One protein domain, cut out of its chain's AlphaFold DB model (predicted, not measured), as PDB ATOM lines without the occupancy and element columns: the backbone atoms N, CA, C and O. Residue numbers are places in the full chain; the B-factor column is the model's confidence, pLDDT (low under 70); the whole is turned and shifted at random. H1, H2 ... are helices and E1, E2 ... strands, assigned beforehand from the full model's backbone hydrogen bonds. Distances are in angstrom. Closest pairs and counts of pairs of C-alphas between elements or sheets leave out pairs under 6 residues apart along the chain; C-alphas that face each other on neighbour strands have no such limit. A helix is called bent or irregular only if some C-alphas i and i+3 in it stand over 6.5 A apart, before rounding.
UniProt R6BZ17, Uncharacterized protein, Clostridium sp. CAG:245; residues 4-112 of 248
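AT A GLANCE: This is residues 4 to 112 of the 248 residues of an uncharacterized protein of Clostridium sp. CAG:245 (UniProt R6BZ17). A strongly twisted sheet of five strands, with E5 in its middle, has two long helices, H2 and H3, side by side next to it; H3 grazes the sheet and H2 only just falls short of being on it. Both helices run back against the direction of E3 and E5, while the small helix H1 grazes the sheet near E2 and E3. The printed part has 109 residues, with three named helices and five named strands in the order E1, E2, H1, E3, H2, E4, E5, H3. The sheet is branched and mixed, and the class is mixed, helices and strands. The whole is compact, with a radius of gyration of the C-alphas of 13.0 A, and its C-alphas span 36 by 28 by 26 A.

IN THESE COORDINATES: E1 is residues 10 to 14, with C-alpha 10 at (137.924, 141.182, 151.289), and E2 is residues 25 to 27. H1, residues 33 to 38, comes before E3, residues 41 to 47, which is 19.5 A long. H2, residues 53 to 72, begins with C-alpha 53 at (151.712, 125.546, 161.714) and is 29.5 A long; it is irregular, with C-alphas 54 and 57 7.0 A apart. E4 is residues 79 to 81. E5, residues 84 to 91, is 20.2 A long and bends by 56 degrees at residue 87. H3, residues 98 to 111, is 20.2 A long and ends with C-alpha 111 at (145.947, 141.118, 150.063).

HOW THE PARTS SIT: E5 has E1 on one side and E3 and E4 on the other side. E1 and E5 are parallel, with N 11 and O 85 2.9 A apart, within hydrogen-bond range. E3 and E5 are parallel, with N 44 and O 87 at 2.8 A. E4 and E5 form an antiparallel hairpin, with N 86 and O 79 at 2.8 A. E2 is parallel to E3, with N 26 and O 43 at 2.8 A. E2, H1 and E3 form a strand-helix-strand unit, two parallel neighbour strands with a helix between them, and its crossover is right-handed. H1 is on the sheet but only grazes it, with residues 33 to 36. H3 also only grazes it, with residues 104 to 111. H2 and H3 touch at a shallow tilt of 14 degrees, the same way; their closest C-alphas, those of Leu 64 and Ile 110, are 5.9 A apart. H1 and H2 are close but not clearly touching, with the C-alphas of Leu 33 and Val 70 closest at 7.5 A. H1 and H3 are apart. In H1 and H3 every O i to N i+4 pair is within hydrogen-bond range; in H2, 14 of 16 are.

THE WHOLE: The two C-alphas farthest apart, those of Leu 73 and Asn 96, are 37.1 A from each other. The printed part has no cut, and no link is long. The mean pLDDT of the printed part is 91.9; residues 17 to 21, between E1 and E2, are under 70.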
ATOM      1  N   ILE A   4     134.643 135.774 157.857       93.81
ATOM      2  CA  ILE A   4     135.780 136.499 158.420       93.81
ATOM      3  C   ILE A   4     136.054 137.697 157.520       93.81
ATOM      4  O   ILE A   4     136.490 137.535 156.377       93.81
ATOM      5  N   GLU A   5     135.794 138.896 158.034       94.31
ATOM      6  CA  GLU A   5     136.109 140.139 157.335       94.31
ATOM      7  C   GLU A   5     137.600 140.472 157.435       94.31
ATOM      8  O   GLU A   5     138.236 140.262 158.468       94.31
ATOM      9  N   LEU A   6     138.157 140.994 156.343       94.06
ATOM     10  CA  LEU A   6     139.538 141.452 156.248       94.06
ATOM     11  C   LEU A   6     139.557 142.972 156.021       94.06
ATOM     12  O   LEU A   6     138.650 143.535 155.407       94.06
ATOM     13  N   ASP A   7     140.626 143.645 156.448       87.56
ATOM     14  CA  ASP A   7     140.698 145.123 156.525       87.56
ATOM     15  C   ASP A   7     140.726 145.853 155.169       87.56
ATOM     16  O   ASP A   7     140.833 147.075 155.096       87.56
ATOM     17  N   ASN A   8     140.689 145.115 154.065       86.19
ATOM     18  CA  ASN A   8     140.897 145.601 152.704       86.19
ATOM     19  C   ASN A   8     139.701 145.327 151.778       86.19
ATOM     20  O   ASN A   8     139.870 145.260 150.562       86.19
ATOM     21  N   GLY A   9     138.500 145.177 152.349       90.50
ATOM     22  CA  GLY A   9     137.260 144.934 151.598       90.50
ATOM     23  C   GLY A   9     137.114 143.496 151.097       90.50
ATOM     24  O   GLY A   9     136.221 143.194 150.302       90.50
ATOM     25  N   TYR A  10     137.991 142.607 151.559       95.00
ATOM     26  CA  TYR A  10     137.924 141.182 151.289       95.00
ATOM     27  C   TYR A  10     137.278 140.449 152.464       95.00
ATOM     28  O   TYR A  10     137.310 140.918 153.600       95.00
ATOM     29  N   TYR A  11     136.735 139.269 152.202       96.19
ATOM     30  CA  TYR A  11     136.288 138.364 153.252       96.19
ATOM     31  C   TYR A  11     136.517 136.907 152.862       96.19
ATOM     32  O   TYR A  11     136.752 136.577 151.691       96.19
ATOM     33  N   ILE A  12     136.459 136.037 153.864       95.44
ATOM     34  CA  ILE A  12     136.539 134.589 153.708       95.44
ATOM     35  C   ILE A  12     135.300 133.966 154.333       95.44
ATOM     36  O   ILE A  12     134.897 134.345 155.430       95.44
ATOM     37  N   GLU A  13     134.683 133.027 153.633       94.25
ATOM     38  CA  GLU A  13     133.461 132.372 154.086       94.25
ATOM     39  C   GLU A  13     133.804 131.112 154.888       94.25
ATOM     40  O   GLU A  13     134.614 130.290 154.451       94.25
ATOM     41  N   LEU A  14     133.209 130.963 156.070       93.38
ATOM     42  CA  LEU A  14     133.346 129.760 156.886       93.38
ATOM     43  C   LEU A  14     132.342 128.714 156.415       93.38
ATOM     44  O   LEU A  14     131.138 128.982 156.340       93.38
ATOM     45  N   ILE A  15     132.842 127.514 156.142       91.19
ATOM     46  CA  ILE A  15     132.021 126.373 155.751       91.19
ATOM     47  C   ILE A  15     132.159 125.238 156.757       91.19
ATOM     48  O   ILE A  15     133.180 125.094 157.421       91.19
ATOM     49  N   GLU A  16     131.119 124.416 156.817       79.50
ATOM     50  CA  GLU A  16     131.133 123.135 157.515       79.50
ATOM     51  C   GLU A  16     131.372 122.004 156.507       79.50
ATOM     52  O   GLU A  16     131.008 122.123 155.330       79.50
ATOM     53  N   ASP A  17     131.984 120.920 156.986       67.25
ATOM     54  CA  ASP A  17     132.466 119.770 156.219       67.25
ATOM     55  C   ASP A  17     131.651 119.410 154.960       67.25
ATOM     56  O   ASP A  17     130.442 119.178 154.994       67.25
ATOM     57  N   GLY A  18     132.351 119.339 153.819       60.16
ATOM     58  CA  GLY A  18     131.823 118.812 152.552       60.16
ATOM     59  C   GLY A  18     130.935 119.755 151.726       60.16
ATOM     60  O   GLY A  18     130.453 119.347 150.669       60.16
ATOM     61  N   LYS A  19     130.710 121.008 152.150       60.16
ATOM     62  CA  LYS A  19     129.714 121.904 151.520       60.16
ATOM     63  C   LYS A  19     130.231 122.902 150.476       60.16
ATOM     64  O   LYS A  19     129.438 123.701 149.983       60.16
ATOM     65  N   CYS A  20     131.503 122.874 150.071       68.62
ATOM     66  CA  CYS A  20     131.950 123.759 148.989       68.62
ATOM     67  C   CYS A  20     131.821 123.081 147.619       68.62
ATOM     68  O   CYS A  20     132.669 122.282 147.233       68.62
ATOM     69  N   LYS A  21     130.752 123.411 146.882       68.12
ATOM     70  CA  LYS A  21     130.529 122.965 145.492       68.12
ATOM     71  C   LYS A  21     131.015 123.970 144.439       68.12
ATOM     72  O   LYS A  21     130.699 123.805 143.266       68.12
ATOM     73  N   ASP A  22     131.734 125.020 144.838       82.50
ATOM     74  CA  ASP A  22     132.268 125.991 143.882       82.50
ATOM     75  C   ASP A  22     133.449 125.354 143.140       82.50
ATOM     76  O   ASP A  22     134.524 125.135 143.698       82.50
ATOM     77  N   ASP A  23     133.238 125.034 141.867       84.50
ATOM     78  CA  ASP A  23     134.211 124.375 141.002       84.50
ATOM     79  C   ASP A  23     135.463 125.227 140.767       84.50
ATOM     80  O   ASP A  23     136.485 124.699 140.322       84.50
ATOM     81  N   ARG A  24     135.434 126.526 141.102       89.44
ATOM     82  CA  ARG A  24     136.553 127.455 140.917       89.44
ATOM     83  C   ARG A  24     137.595 127.376 142.024       89.44
ATOM     84  O   ARG A  24     138.735 127.788 141.781       89.44
ATOM     85  N   ILE A  25     137.255 126.810 143.184       92.69
ATOM     86  CA  ILE A  25     138.154 126.764 144.341       92.69
ATOM     87  C   ILE A  25     139.457 126.033 144.033       92.69
ATOM     88  O   ILE A  25     139.521 125.104 143.224       92.69
ATOM     89  N   GLN A  26     140.513 126.461 144.711       94.00
ATOM     90  CA  GLN A  26     141.805 125.802 144.707       94.00
ATOM     91  C   GLN A  26     142.359 125.749 146.119       94.00
ATOM     92  O   GLN A  26     142.421 126.758 146.821       94.00
ATOM     93  N   ASN A  27     142.836 124.569 146.496       93.75
ATOM     94  CA  ASN A  27     143.528 124.372 147.753       93.75
ATOM     95  C   ASN A  27     144.753 125.296 147.849       93.75
ATOM     96  O   ASN A  27     145.607 125.312 146.953       93.75
ATOM     97  N   ILE A  28     144.860 126.047 148.949       95.56
ATOM     98  CA  ILE A  28     145.933 127.023 149.176       95.56
ATOM     99  C   ILE A  28     147.340 126.401 149.095       95.56
ATOM    100  O   ILE A  28     148.304 127.063 148.699       95.56
ATOM    101  N   GLN A  29     147.472 125.110 149.407       94.44
ATOM    102  CA  GLN A  29     148.733 124.378 149.347       94.44
ATOM    103  C   GLN A  29     149.170 124.101 147.896       94.44
ATOM    104  O   GLN A  29     150.365 124.157 147.566       94.44
ATOM    105  N   THR A  30     148.215 123.858 146.994       94.12
ATOM    106  CA  THR A  30     148.445 123.338 145.635       94.12
ATOM    107  C   THR A  30     147.841 124.215 144.536       94.12
ATOM    108  O   THR A  30     147.414 123.708 143.503       94.12
ATOM    109  N   ILE A  31     147.853 125.538 144.722       94.69
ATOM    110  CA  ILE A  31     147.378 126.503 143.716       94.69
ATOM    111  C   ILE A  31     148.105 126.314 142.375       94.69
ATOM    112  O   ILE A  31     149.342 126.281 142.324       94.69
ATOM    113  N   LYS A  32     147.329 126.278 141.288       93.38
ATOM    114  CA  LYS A  32     147.781 126.207 139.896       93.38
ATOM    115  C   LYS A  32     147.302 127.444 139.131       93.38
ATOM    116  O   LYS A  32     146.113 127.660 138.891       93.38
ATOM    117  N   LEU A  33     148.247 128.261 138.664       91.75
ATOM    118  CA  LEU A  33     147.930 129.505 137.944       91.75
ATOM    119  C   LEU A  33     147.134 129.274 136.649       91.75
ATOM    120  O   LEU A  33     146.284 130.091 136.310       91.75
ATOM    121  N   ARG A  34     147.372 128.156 135.950       90.94
ATOM    122  CA  ARG A  34     146.627 127.794 134.732       90.94
ATOM    123  C   ARG A  34     145.136 127.605 135.012       90.94
ATOM    124  O   ARG A  34     144.317 128.126 134.268       90.94
ATOM    125  N   GLU A  35     144.796 126.914 136.098       91.38
ATOM    126  CA  GLU A  35     143.399 126.716 136.500       91.38
ATOM    127  C   GLU A  35     142.752 128.052 136.872       91.38
ATOM    128  O   GLU A  35     141.665 128.360 136.392       91.38
ATOM    129  N   SER A  36     143.470 128.889 137.627       91.00
ATOM    130  CA  SER A  36     143.013 130.241 137.994       91.00
ATOM    131  C   SER A  36     142.722 131.110 136.764       91.00
ATOM    132  O   SER A  36     141.753 131.862 136.731       91.00
ATOM    133  N   ARG A  37     143.557 130.996 135.723       89.94
ATOM    134  CA  ARG A  37     143.376 131.719 134.460       89.94
ATOM    135  C   ARG A  37     142.149 131.224 133.698       89.94
ATOM    136  O   ARG A  37     141.369 132.047 133.240       89.94
ATOM    137  N   ASN A  38     141.975 129.906 133.588       89.69
ATOM    138  CA  ASN A  38     140.829 129.307 132.898       89.69
ATOM    139  C   ASN A  38     139.500 129.673 133.576       89.69
ATOM    140  O   ASN A  38     138.513 129.924 132.898       89.69
ATOM    141  N   LYS A  39     139.496 129.730 134.912       89.75
ATOM    142  CA  LYS A  39     138.329 130.075 135.738       89.75
ATOM    143  C   LYS A  39     138.088 131.587 135.864       89.75
ATOM    144  O   LYS A  39     137.095 131.999 136.455       89.75
ATOM    145  N   GLY A  40     139.004 132.422 135.365       87.94
ATOM    146  CA  GLY A  40     138.932 133.886 135.448       87.94
ATOM    147  C   GLY A  40     139.206 134.483 136.837       87.94
ATOM    148  O   GLY A  40     139.245 135.708 136.979       87.94
ATOM    149  N   CYS A  41     139.428 133.655 137.860       93.56
ATOM    150  CA  CYS A  41     139.729 134.093 139.217       93.56
ATOM    151  C   CYS A  41     140.570 133.069 139.996       93.56
ATOM    152  O   CYS A  41     140.621 131.879 139.679       93.56
ATOM    153  N   LEU A  42     141.232 133.550 141.046       95.44
ATOM    154  CA  LEU A  42     141.840 132.734 142.089       95.44
ATOM    155  C   LEU A  42     140.932 132.755 143.321       95.44
ATOM    156  O   LEU A  42     140.901 133.756 144.037       95.44
ATOM    157  N   LEU A  43     140.234 131.649 143.571       95.44
ATOM    158  CA  LEU A  43     139.398 131.442 144.751       95.44
ATOM    159  C   LEU A  43     140.032 130.362 145.636       95.44
ATOM    160  O   LEU A  43     140.341 129.270 145.159       95.44
ATOM    161  N   LEU A  44     140.289 130.679 146.902       95.94
ATOM    162  CA  LEU A  44     141.059 129.822 147.802       95.94
ATOM    163  C   LEU A  44     140.163 128.851 148.576       95.94
ATOM    164  O   LEU A  44     139.054 129.187 148.975       95.94
ATOM    165  N   TYR A  45     140.690 127.663 148.840       95.19
ATOM    166  CA  TYR A  45     140.172 126.732 149.833       95.19
ATOM    167  C   TYR A  45     141.252 126.472 150.881       95.19
ATOM    168  O   TYR A  45     142.405 126.181 150.534       95.19
ATOM    169  N   ILE A  46     140.889 126.625 152.149       95.44
ATOM    170  CA  ILE A  46     141.784 126.488 153.296       95.44
ATOM    171  C   ILE A  46     141.132 125.514 154.273       95.44
ATOM    172  O   ILE A  46     140.113 125.840 154.866       95.44
ATOM    173  N   ASP A  47     141.725 124.341 154.463       94.19
ATOM    174  CA  ASP A  47     141.308 123.402 155.504       94.19
ATOM    175  C   ASP A  47     142.450 123.235 156.508       94.19
ATOM    176  O   ASP A  47     143.514 122.709 156.174       94.19
ATOM    177  N   PHE A  48     142.235 123.704 157.737       94.19
ATOM    178  CA  PHE A  48     143.253 123.664 158.787       94.19
ATOM    179  C   PHE A  48     143.582 122.242 159.282       94.19
ATOM    180  O   PHE A  48     144.586 122.067 159.965       94.19
ATOM    181  N   ARG A  49     142.819 121.201 158.903       92.62
ATOM    182  CA  ARG A  49     143.204 119.799 159.170       92.62
ATOM    183  C   ARG A  49     144.294 119.287 158.229       92.62
ATOM    184  O   ARG A  49     144.967 118.312 158.543       92.62
ATOM    185  N   GLU A  50     144.466 119.904 157.062       92.19
ATOM    186  CA  GLU A  50     145.356 119.378 156.022       92.19
ATOM    187  C   GLU A  50     146.824 119.818 156.166       92.19
ATOM    188  O   GLU A  50     147.697 119.349 155.423       92.19
ATOM    189  N   PHE A  51     147.115 120.772 157.050       92.56
ATOM    190  CA  PHE A  51     148.469 121.266 157.270       92.56
ATOM    191  C   PHE A  51     148.641 121.873 158.661       92.56
ATOM    192  O   PHE A  51     147.774 122.570 159.172       92.56
ATOM    193  N   ASP A  52     149.812 121.646 159.245       92.50
ATOM    194  CA  ASP A  52     150.209 122.208 160.532       92.50
ATOM    195  C   ASP A  52     150.838 123.613 160.409       92.50
ATOM    196  O   ASP A  52     151.141 124.124 159.319       92.50
ATOM    197  N   LYS A  53     151.093 124.221 161.575       92.56
ATOM    198  CA  LYS A  53     151.712 125.546 161.714       92.56
ATOM    199  C   LYS A  53     153.114 125.654 161.104       92.56
ATOM    200  O   LYS A  53     153.488 126.733 160.638       92.56
ATOM    201  N   ASP A  54     153.886 124.571 161.043       93.19
ATOM    202  CA  ASP A  54     155.255 124.599 160.517       93.19
ATOM    203  C   ASP A  54     155.245 124.815 158.995       93.19
ATOM    204  O   ASP A  54     156.175 125.385 158.408       93.19
ATOM    205  N   ARG A  55     154.136 124.454 158.336       95.75
ATOM    206  CA  ARG A  55     153.921 124.676 156.900       95.75
ATOM    207  C   ARG A  55     153.422 126.081 156.561       95.75
ATOM    208  O   ARG A  55     153.555 126.494 155.402       95.75
ATOM    209  N   TYR A  56     152.925 126.854 157.530       96.88
ATOM    210  CA  TYR A  56     152.272 128.150 157.290       96.88
ATOM    211  C   TYR A  56     153.152 129.118 156.513       96.88
ATOM    212  O   TYR A  56     152.766 129.623 155.458       96.88
ATOM    213  N   LYS A  57     154.384 129.327 156.978       96.44
ATOM    214  CA  LYS A  57     155.343 130.229 156.333       96.44
ATOM    215  C   LYS A  57     155.600 129.857 154.871       96.44
ATOM    216  O   LYS A  57     155.713 130.739 154.017       96.44
ATOM    217  N   LYS A  58     155.706 128.558 154.569       96.94
ATOM    218  CA  LYS A  58     155.936 128.057 153.205       96.94
ATOM    219  C   LYS A  58     154.730 128.354 152.314       96.94
ATOM    220  O   LYS A  58     154.911 128.875 151.212       96.94
ATOM    221  N   ILE A  59     153.523 128.078 152.807       97.81
ATOM    222  CA  ILE A  59     152.261 128.337 152.101       97.81
ATOM    223  C   ILE A  59     152.093 129.841 151.840       97.81
ATOM    224  O   ILE A  59     151.898 130.249 150.698       97.81
ATOM    225  N   LEU A  60     152.276 130.682 152.860       97.94
ATOM    226  CA  LEU A  60     152.124 132.136 152.761       97.94
ATOM    227  C   LEU A  60     153.139 132.772 151.806       97.94
ATOM    228  O   LEU A  60     152.785 133.644 151.015       97.94
ATOM    229  N   ARG A  61     154.400 132.319 151.809       96.38
ATOM    230  CA  ARG A  61     155.410 132.789 150.843       96.38
ATOM    231  C   ARG A  61     155.056 132.409 149.410       96.38
ATOM    232  O   ARG A  61     155.209 133.238 148.511       96.38
ATOM    233  N   LYS A  62     154.558 131.187 149.200       96.69
ATOM    234  CA  LYS A  62     154.062 130.739 147.893       96.69
ATOM    235  C   LYS A  62     152.875 131.596 147.448       96.69
ATOM    236  O   LYS A  62     152.890 132.098 146.328       96.69
ATOM    237  N   LEU A  63     151.906 131.844 148.331       96.81
ATOM    238  CA  LEU A  63     150.749 132.696 148.047       96.81
ATOM    239  C   LEU A  63     151.161 134.143 147.734       96.81
ATOM    240  O   LEU A  63     150.656 134.735 146.785       96.81
ATOM    241  N   LEU A  64     152.131 134.703 148.461       95.31
ATOM    242  CA  LEU A  64     152.667 136.037 148.188       95.31
ATOM    243  C   LEU A  64     153.311 136.129 146.795       95.31
ATOM    244  O   LEU A  64     153.169 137.147 146.116       95.31
ATOM    245  N   HIS A  65     154.011 135.080 146.354       94.12
ATOM    246  CA  HIS A  65     154.558 135.002 144.999       94.12
ATOM    247  C   HIS A  65     153.446 134.870 143.948       94.12
ATOM    248  O   HIS A  65     153.428 135.620 142.971       94.12
ATOM    249  N   ILE A  66     152.467 133.995 144.193       94.94
ATOM    250  CA  ILE A  66     151.280 133.822 143.348       94.94
ATOM    251  C   ILE A  66     150.535 135.145 143.184       94.94
ATOM    252  O   ILE A  66     150.204 135.494 142.057       94.94
ATOM    253  N   LYS A  67     150.358 135.933 144.254       93.75
ATOM    254  CA  LYS A  67     149.733 137.263 144.189       93.75
ATOM    255  C   LYS A  67     150.411 138.170 143.153       93.75
ATOM    256  O   LYS A  67     149.740 138.887 142.411       93.75
ATOM    257  N   LYS A  68     151.747 138.165 143.101       91.94
ATOM    258  CA  LYS A  68     152.491 138.957 142.108       91.94
ATOM    259  C   LYS A  68     152.204 138.455 140.690       91.94
ATOM    260  O   LYS A  68     151.987 139.269 139.798       91.94
ATOM    261  N   MET A  69     152.153 137.137 140.503       92.62
ATOM    262  CA  MET A  69     151.879 136.521 139.203       92.62
ATOM    263  C   MET A  69     150.442 136.743 138.725       92.62
ATOM    264  O   MET A  69     150.252 137.100 137.570       92.62
ATOM    265  N   VAL A  70     149.428 136.601 139.586       92.88
ATOM    266  CA  VAL A  70     148.025 136.859 139.204       92.88
ATOM    267  C   VAL A  70     147.813 138.322 138.828       92.88
ATOM    268  O   VAL A  70     147.140 138.591 137.839       92.88
ATOM    269  N   LYS A  71     148.479 139.264 139.515       89.81
ATOM    270  CA  LYS A  71     148.475 140.681 139.126       89.81
ATOM    271  C   LYS A  71     149.080 140.885 137.734       89.81
ATOM    272  O   LYS A  71     148.510 141.605 136.925       89.81
ATOM    273  N   PHE A  72     150.217 140.246 137.452       90.00
ATOM    274  CA  PHE A  72     150.869 140.306 136.138       90.00
ATOM    275  C   PHE A  72     149.996 139.698 135.026       90.00
ATOM    276  O   PHE A  72     149.873 140.271 133.949       90.00
ATOM    277  N   LEU A  73     149.336 138.575 135.312       90.31
ATOM    278  CA  LEU A  73     148.450 137.863 134.386       90.31
ATOM    279  C   LEU A  73     147.026 138.441 134.320       90.31
ATOM    280  O   LEU A  73     146.194 137.883 133.609       90.31
ATOM    281  N   LYS A  74     146.739 139.530 135.049       91.12
ATOM    282  CA  LYS A  74     145.406 140.153 135.162       91.12
ATOM    283  C   LYS A  74     144.302 139.167 135.586       91.12
ATOM    284  O   LYS A  74     143.171 139.258 135.127       91.12
ATOM    285  N   ILE A  75     144.641 138.219 136.458       92.38
ATOM    286  CA  ILE A  75     143.688 137.280 137.061       92.38
ATOM    287  C   ILE A  75     143.134 137.921 138.336       92.38
ATOM    288  O   ILE A  75     143.903 138.394 139.178       92.38
ATOM    289  N   ASN A  76     141.810 137.906 138.494       92.56
ATOM    290  CA  ASN A  76     141.153 138.433 139.687       92.56
ATOM    291  C   ASN A  76     141.444 137.557 140.911       92.56
ATOM    292  O   ASN A  76     141.471 136.331 140.814       92.56
ATOM    293  N   ILE A  77     141.654 138.175 142.073       93.00
ATOM    294  CA  ILE A  77     141.732 137.456 143.350       93.00
ATOM    295  C   ILE A  77     140.344 137.507 143.972       93.00
ATOM    296  O   ILE A  77     139.861 138.592 144.282       93.00
ATOM    297  N   GLY A  78     139.732 136.344 144.160       93.25
ATOM    298  CA  GLY A  78     138.374 136.231 144.666       93.25
ATOM    299  C   GLY A  78     137.285 136.590 143.654       93.25
ATOM    300  O   GLY A  78     137.535 136.752 142.458       93.25
ATOM    301  N   VAL A  79     136.059 136.686 144.164       92.94
ATOM    302  CA  VAL A  79     134.839 137.010 143.417       92.94
ATOM    303  C   VAL A  79     134.086 138.142 144.115       92.94
ATOM    304  O   VAL A  79     133.983 138.155 145.339       92.94
ATOM    305  N   ASN A  80     133.567 139.101 143.346       91.75
ATOM    306  CA  ASN A  80     132.738 140.174 143.898       91.75
ATOM    307  C   ASN A  80     131.388 139.613 144.360       91.75
ATOM    308  O   ASN A  80     130.693 138.965 143.578       91.75
ATOM    309  N   GLN A  81     131.024 139.892 145.610       86.44
ATOM    310  CA  GLN A  81     129.719 139.609 146.205       86.44
ATOM    311  C   GLN A  81     129.370 140.766 147.152       86.44
ATOM    312  O   GLN A  81     130.139 141.063 148.063       86.44
ATOM    313  N   ASP A  82     128.240 141.433 146.912       80.12
ATOM    314  CA  ASP A  82     127.682 142.471 147.795       80.12
ATOM    315  C   ASP A  82     128.674 143.589 148.171       80.12
ATOM    316  O   ASP A  82     128.864 143.931 149.336       80.12
ATOM    317  N   SER A  83     129.346 144.158 147.163       85.88
ATOM    318  CA  SER A  83     130.353 145.228 147.319       85.88
ATOM    319  C   SER A  83     131.623 144.836 148.091       85.88
ATOM    320  O   SER A  83     132.483 145.688 148.322       85.88
ATOM    321  N   LYS A  84     131.785 143.555 148.447       92.12
ATOM    322  CA  LYS A  84     133.016 142.979 149.002       92.12
ATOM    323  C   LYS A  84     133.570 141.897 148.074       92.12
ATOM    324  O   LYS A  84     132.884 141.387 147.189       92.12
ATOM    325  N   ILE A  85     134.831 141.528 148.274       94.25
ATOM    326  CA  ILE A  85     135.484 140.480 147.482       94.25
ATOM    327  C   ILE A  85     135.656 139.223 148.336       94.25
ATOM    328  O   ILE A  85     136.460 139.194 149.268       94.25
ATOM    329  N   LYS A  86     134.958 138.144 147.980       94.94
ATOM    330  CA  LYS A  86     135.180 136.837 148.596       94.94
ATOM    331  C   LYS A  86     136.452 136.217 148.051       94.94
ATOM    332  O   LYS A  86     136.504 135.879 146.872       94.94
ATOM    333  N   ILE A  87     137.460 136.008 148.891       95.38
ATOM    334  CA  ILE A  87     138.721 135.390 148.443       95.38
ATOM    335  C   ILE A  87     138.713 133.868 148.503       95.38
ATOM    336  O   ILE A  87     139.604 133.241 147.928       95.38
ATOM    337  N   GLY A  88     137.742 133.266 149.185       94.81
ATOM    338  CA  GLY A  88     137.688 131.824 149.325       94.81
ATOM    339  C   GLY A  88     136.829 131.338 150.477       94.81
ATOM    340  O   GLY A  88     136.025 132.083 151.040       94.81
ATOM    341  N   TYR A  89     137.070 130.079 150.817       94.69
ATOM    342  CA  TYR A  89     136.395 129.337 151.865       94.69
ATOM    343  C   TYR A  89     137.409 128.776 152.856       94.69
ATOM    344  O   TYR A  89     138.494 128.332 152.461       94.69
ATOM    345  N   ILE A  90     137.033 128.764 154.128       95.06
ATOM    346  CA  ILE A  90     137.790 128.117 155.191       95.06
ATOM    347  C   ILE A  90     136.942 127.021 155.831       95.06
ATOM    348  O   ILE A  90     135.780 127.247 156.163       95.06
ATOM    349  N   ASN A  91     137.565 125.868 156.053       93.69
ATOM    350  CA  ASN A  91     137.039 124.761 156.835       93.69
ATOM    351  C   ASN A  91     137.923 124.508 158.072       93.69
ATOM    352  O   ASN A  91     139.126 124.793 158.055       93.69
ATOM    353  N   ASN A  92     137.328 123.959 159.134       92.81
ATOM    354  CA  ASN A  92     137.997 123.622 160.403       92.81
ATOM    355  C   ASN A  92     138.741 124.794 161.058       92.81
ATOM    356  O   ASN A  92     139.786 124.622 161.686       92.81
ATOM    357  N   TYR A  93     138.211 126.004 160.897       93.44
ATOM    358  CA  TYR A  93     138.703 127.158 161.632       93.44
ATOM    359  C   TYR A  93     138.253 127.097 163.084       93.44
ATOM    360  O   TYR A  93     137.116 126.745 163.379       93.44
ATOM    361  N   ASP A  94     139.152 127.507 163.965       93.12
ATOM    362  CA  ASP A  94     138.891 127.657 165.388       93.12
ATOM    363  C   ASP A  94     139.286 129.084 165.736       93.12
ATOM    364  O   ASP A  94     140.455 129.461 165.622       93.12
ATOM    365  N   GLU A  95     138.292 129.882 166.107       91.62
ATOM    366  CA  GLU A  95     138.484 131.276 166.479       91.62
ATOM    367  C   GLU A  95     139.294 131.435 167.764       91.62
ATOM    368  O   GLU A  95     139.881 132.489 167.955       91.62
ATOM    369  N   ASN A  96     139.392 130.410 168.612       93.31
ATOM    370  CA  ASN A  96     140.206 130.441 169.827       93.31
ATOM    371  C   ASN A  96     141.649 129.981 169.574       93.31
ATOM    372  O   ASN A  96     142.522 130.130 170.434       93.31
ATOM    373  N   ASN A  97     141.938 129.456 168.382       94.38
ATOM    374  CA  ASN A  97     143.271 129.013 168.015       94.38
ATOM    375  C   ASN A  97     144.104 130.182 167.470       94.38
ATOM    376  O   ASN A  97     143.941 130.626 166.330       94.38
ATOM    377  N   GLN A  98     145.068 130.640 168.272       92.56
ATOM    378  CA  GLN A  98     145.971 131.737 167.910       92.56
ATOM    379  C   GLN A  98     146.691 131.501 166.570       92.56
ATOM    380  O   GLN A  98     146.852 132.433 165.786       92.56
ATOM    381  N   TYR A  99     147.100 130.267 166.260       95.06
ATOM    382  CA  TYR A  99     147.787 129.982 165.000       95.06
ATOM    383  C   TYR A  99     146.858 130.166 163.798       95.06
ATOM    384  O   TYR A  99     147.280 130.701 162.772       95.06
ATOM    385  N   HIS A 100     145.591 129.760 163.915       96.00
ATOM    386  CA  HIS A 100     144.605 129.981 162.859       96.00
ATOM    387  C   HIS A 100     144.413 131.484 162.616       96.00
ATOM    388  O   HIS A 100     144.526 131.938 161.476       96.00
ATOM    389  N   GLN A 101     144.233 132.268 163.683       95.56
ATOM    390  CA  GLN A 101     144.123 133.728 163.591       95.56
ATOM    391  C   GLN A 101     145.354 134.364 162.918       95.56
ATOM    392  O   GLN A 101     145.211 135.162 161.989       95.56
ATOM    393  N   GLU A 102     146.570 133.989 163.335       95.94
ATOM    394  CA  GLU A 102     147.823 134.497 162.759       95.94
ATOM    395  C   GLU A 102     147.945 134.181 161.263       95.94
ATOM    396  O   GLU A 102     148.416 135.011 160.477       95.94
ATOM    397  N   PHE A 103     147.503 132.992 160.844       97.75
ATOM    398  CA  PHE A 103     147.495 132.605 159.437       97.75
ATOM    399  C   PHE A 103     146.554 133.489 158.613       97.75
ATOM    400  O   PHE A 103     146.940 133.970 157.544       97.75
ATOM    401  N   ILE A 104     145.353 133.772 159.127       97.25
ATOM    402  CA  ILE A 104     144.388 134.656 158.459       97.25
ATOM    403  C   ILE A 104     144.891 136.101 158.401       97.25
ATOM    404  O   ILE A 104     144.821 136.729 157.343       97.25
ATOM    405  N   GLN A 105     145.495 136.614 159.475       97.38
ATOM    406  CA  GLN A 105     146.151 137.927 159.463       97.38
ATOM    407  C   GLN A 105     147.260 137.991 158.403       97.38
ATOM    408  O   GLN A 105     147.410 138.989 157.697       97.38
ATOM    409  N   ALA A 106     148.028 136.913 158.224       98.00
ATOM    410  CA  ALA A 106     149.039 136.858 157.176       98.00
ATOM    411  C   ALA A 106     148.429 136.852 155.764       98.00
ATOM    412  O   ALA A 106     148.974 137.496 154.864       98.00
ATOM    413  N   ILE A 107     147.286 136.194 155.554       97.62
ATOM    414  CA  ILE A 107     146.537 136.297 154.292       97.62
ATOM    415  C   ILE A 107     146.070 137.738 154.064       97.62
ATOM    416  O   ILE A 107     146.323 138.290 152.992       97.62
ATOM    417  N   ASN A 108     145.491 138.387 155.075       97.25
ATOM    418  CA  ASN A 108     145.085 139.792 155.007       97.25
ATOM    419  C   ASN A 108     146.270 140.702 154.611       97.25
ATOM    420  O   ASN A 108     146.187 141.474 153.651       97.25
ATOM    421  N   ALA A 109     147.439 140.510 155.233       97.50
ATOM    422  CA  ALA A 109     148.674 141.208 154.866       97.50
ATOM    423  C   ALA A 109     149.061 140.999 153.386       97.50
ATOM    424  O   ALA A 109     149.508 141.934 152.706       97.50
ATOM    425  N   ILE A 110     148.900 139.780 152.854       96.94
ATOM    426  CA  ILE A 110     149.173 139.492 151.440       96.94
ATOM    427  C   ILE A 110     148.255 140.323 150.549       96.94
ATOM    428  O   ILE A 110     148.754 140.878 149.569       96.94
ATOM    429  N   LEU A 111     146.973 140.465 150.884       95.50
ATOM    430  CA  LEU A 111     145.947 141.118 150.063       95.50
ATOM    431  C   LEU A 111     146.107 142.640 149.914       95.50
ATOM    432  O   LEU A 111     145.692 143.172 148.885       95.50
ATOM    433  N   PHE A 112     146.874 143.321 150.772       94.88
ATOM    434  CA  PHE A 112     147.219 144.738 150.562       94.88
ATOM    435  C   PHE A 112     147.971 145.007 149.249       94.88
ATOM    436  O   PHE A 112     148.905 144.282 148.867       94.88
TER     437      PHE A 112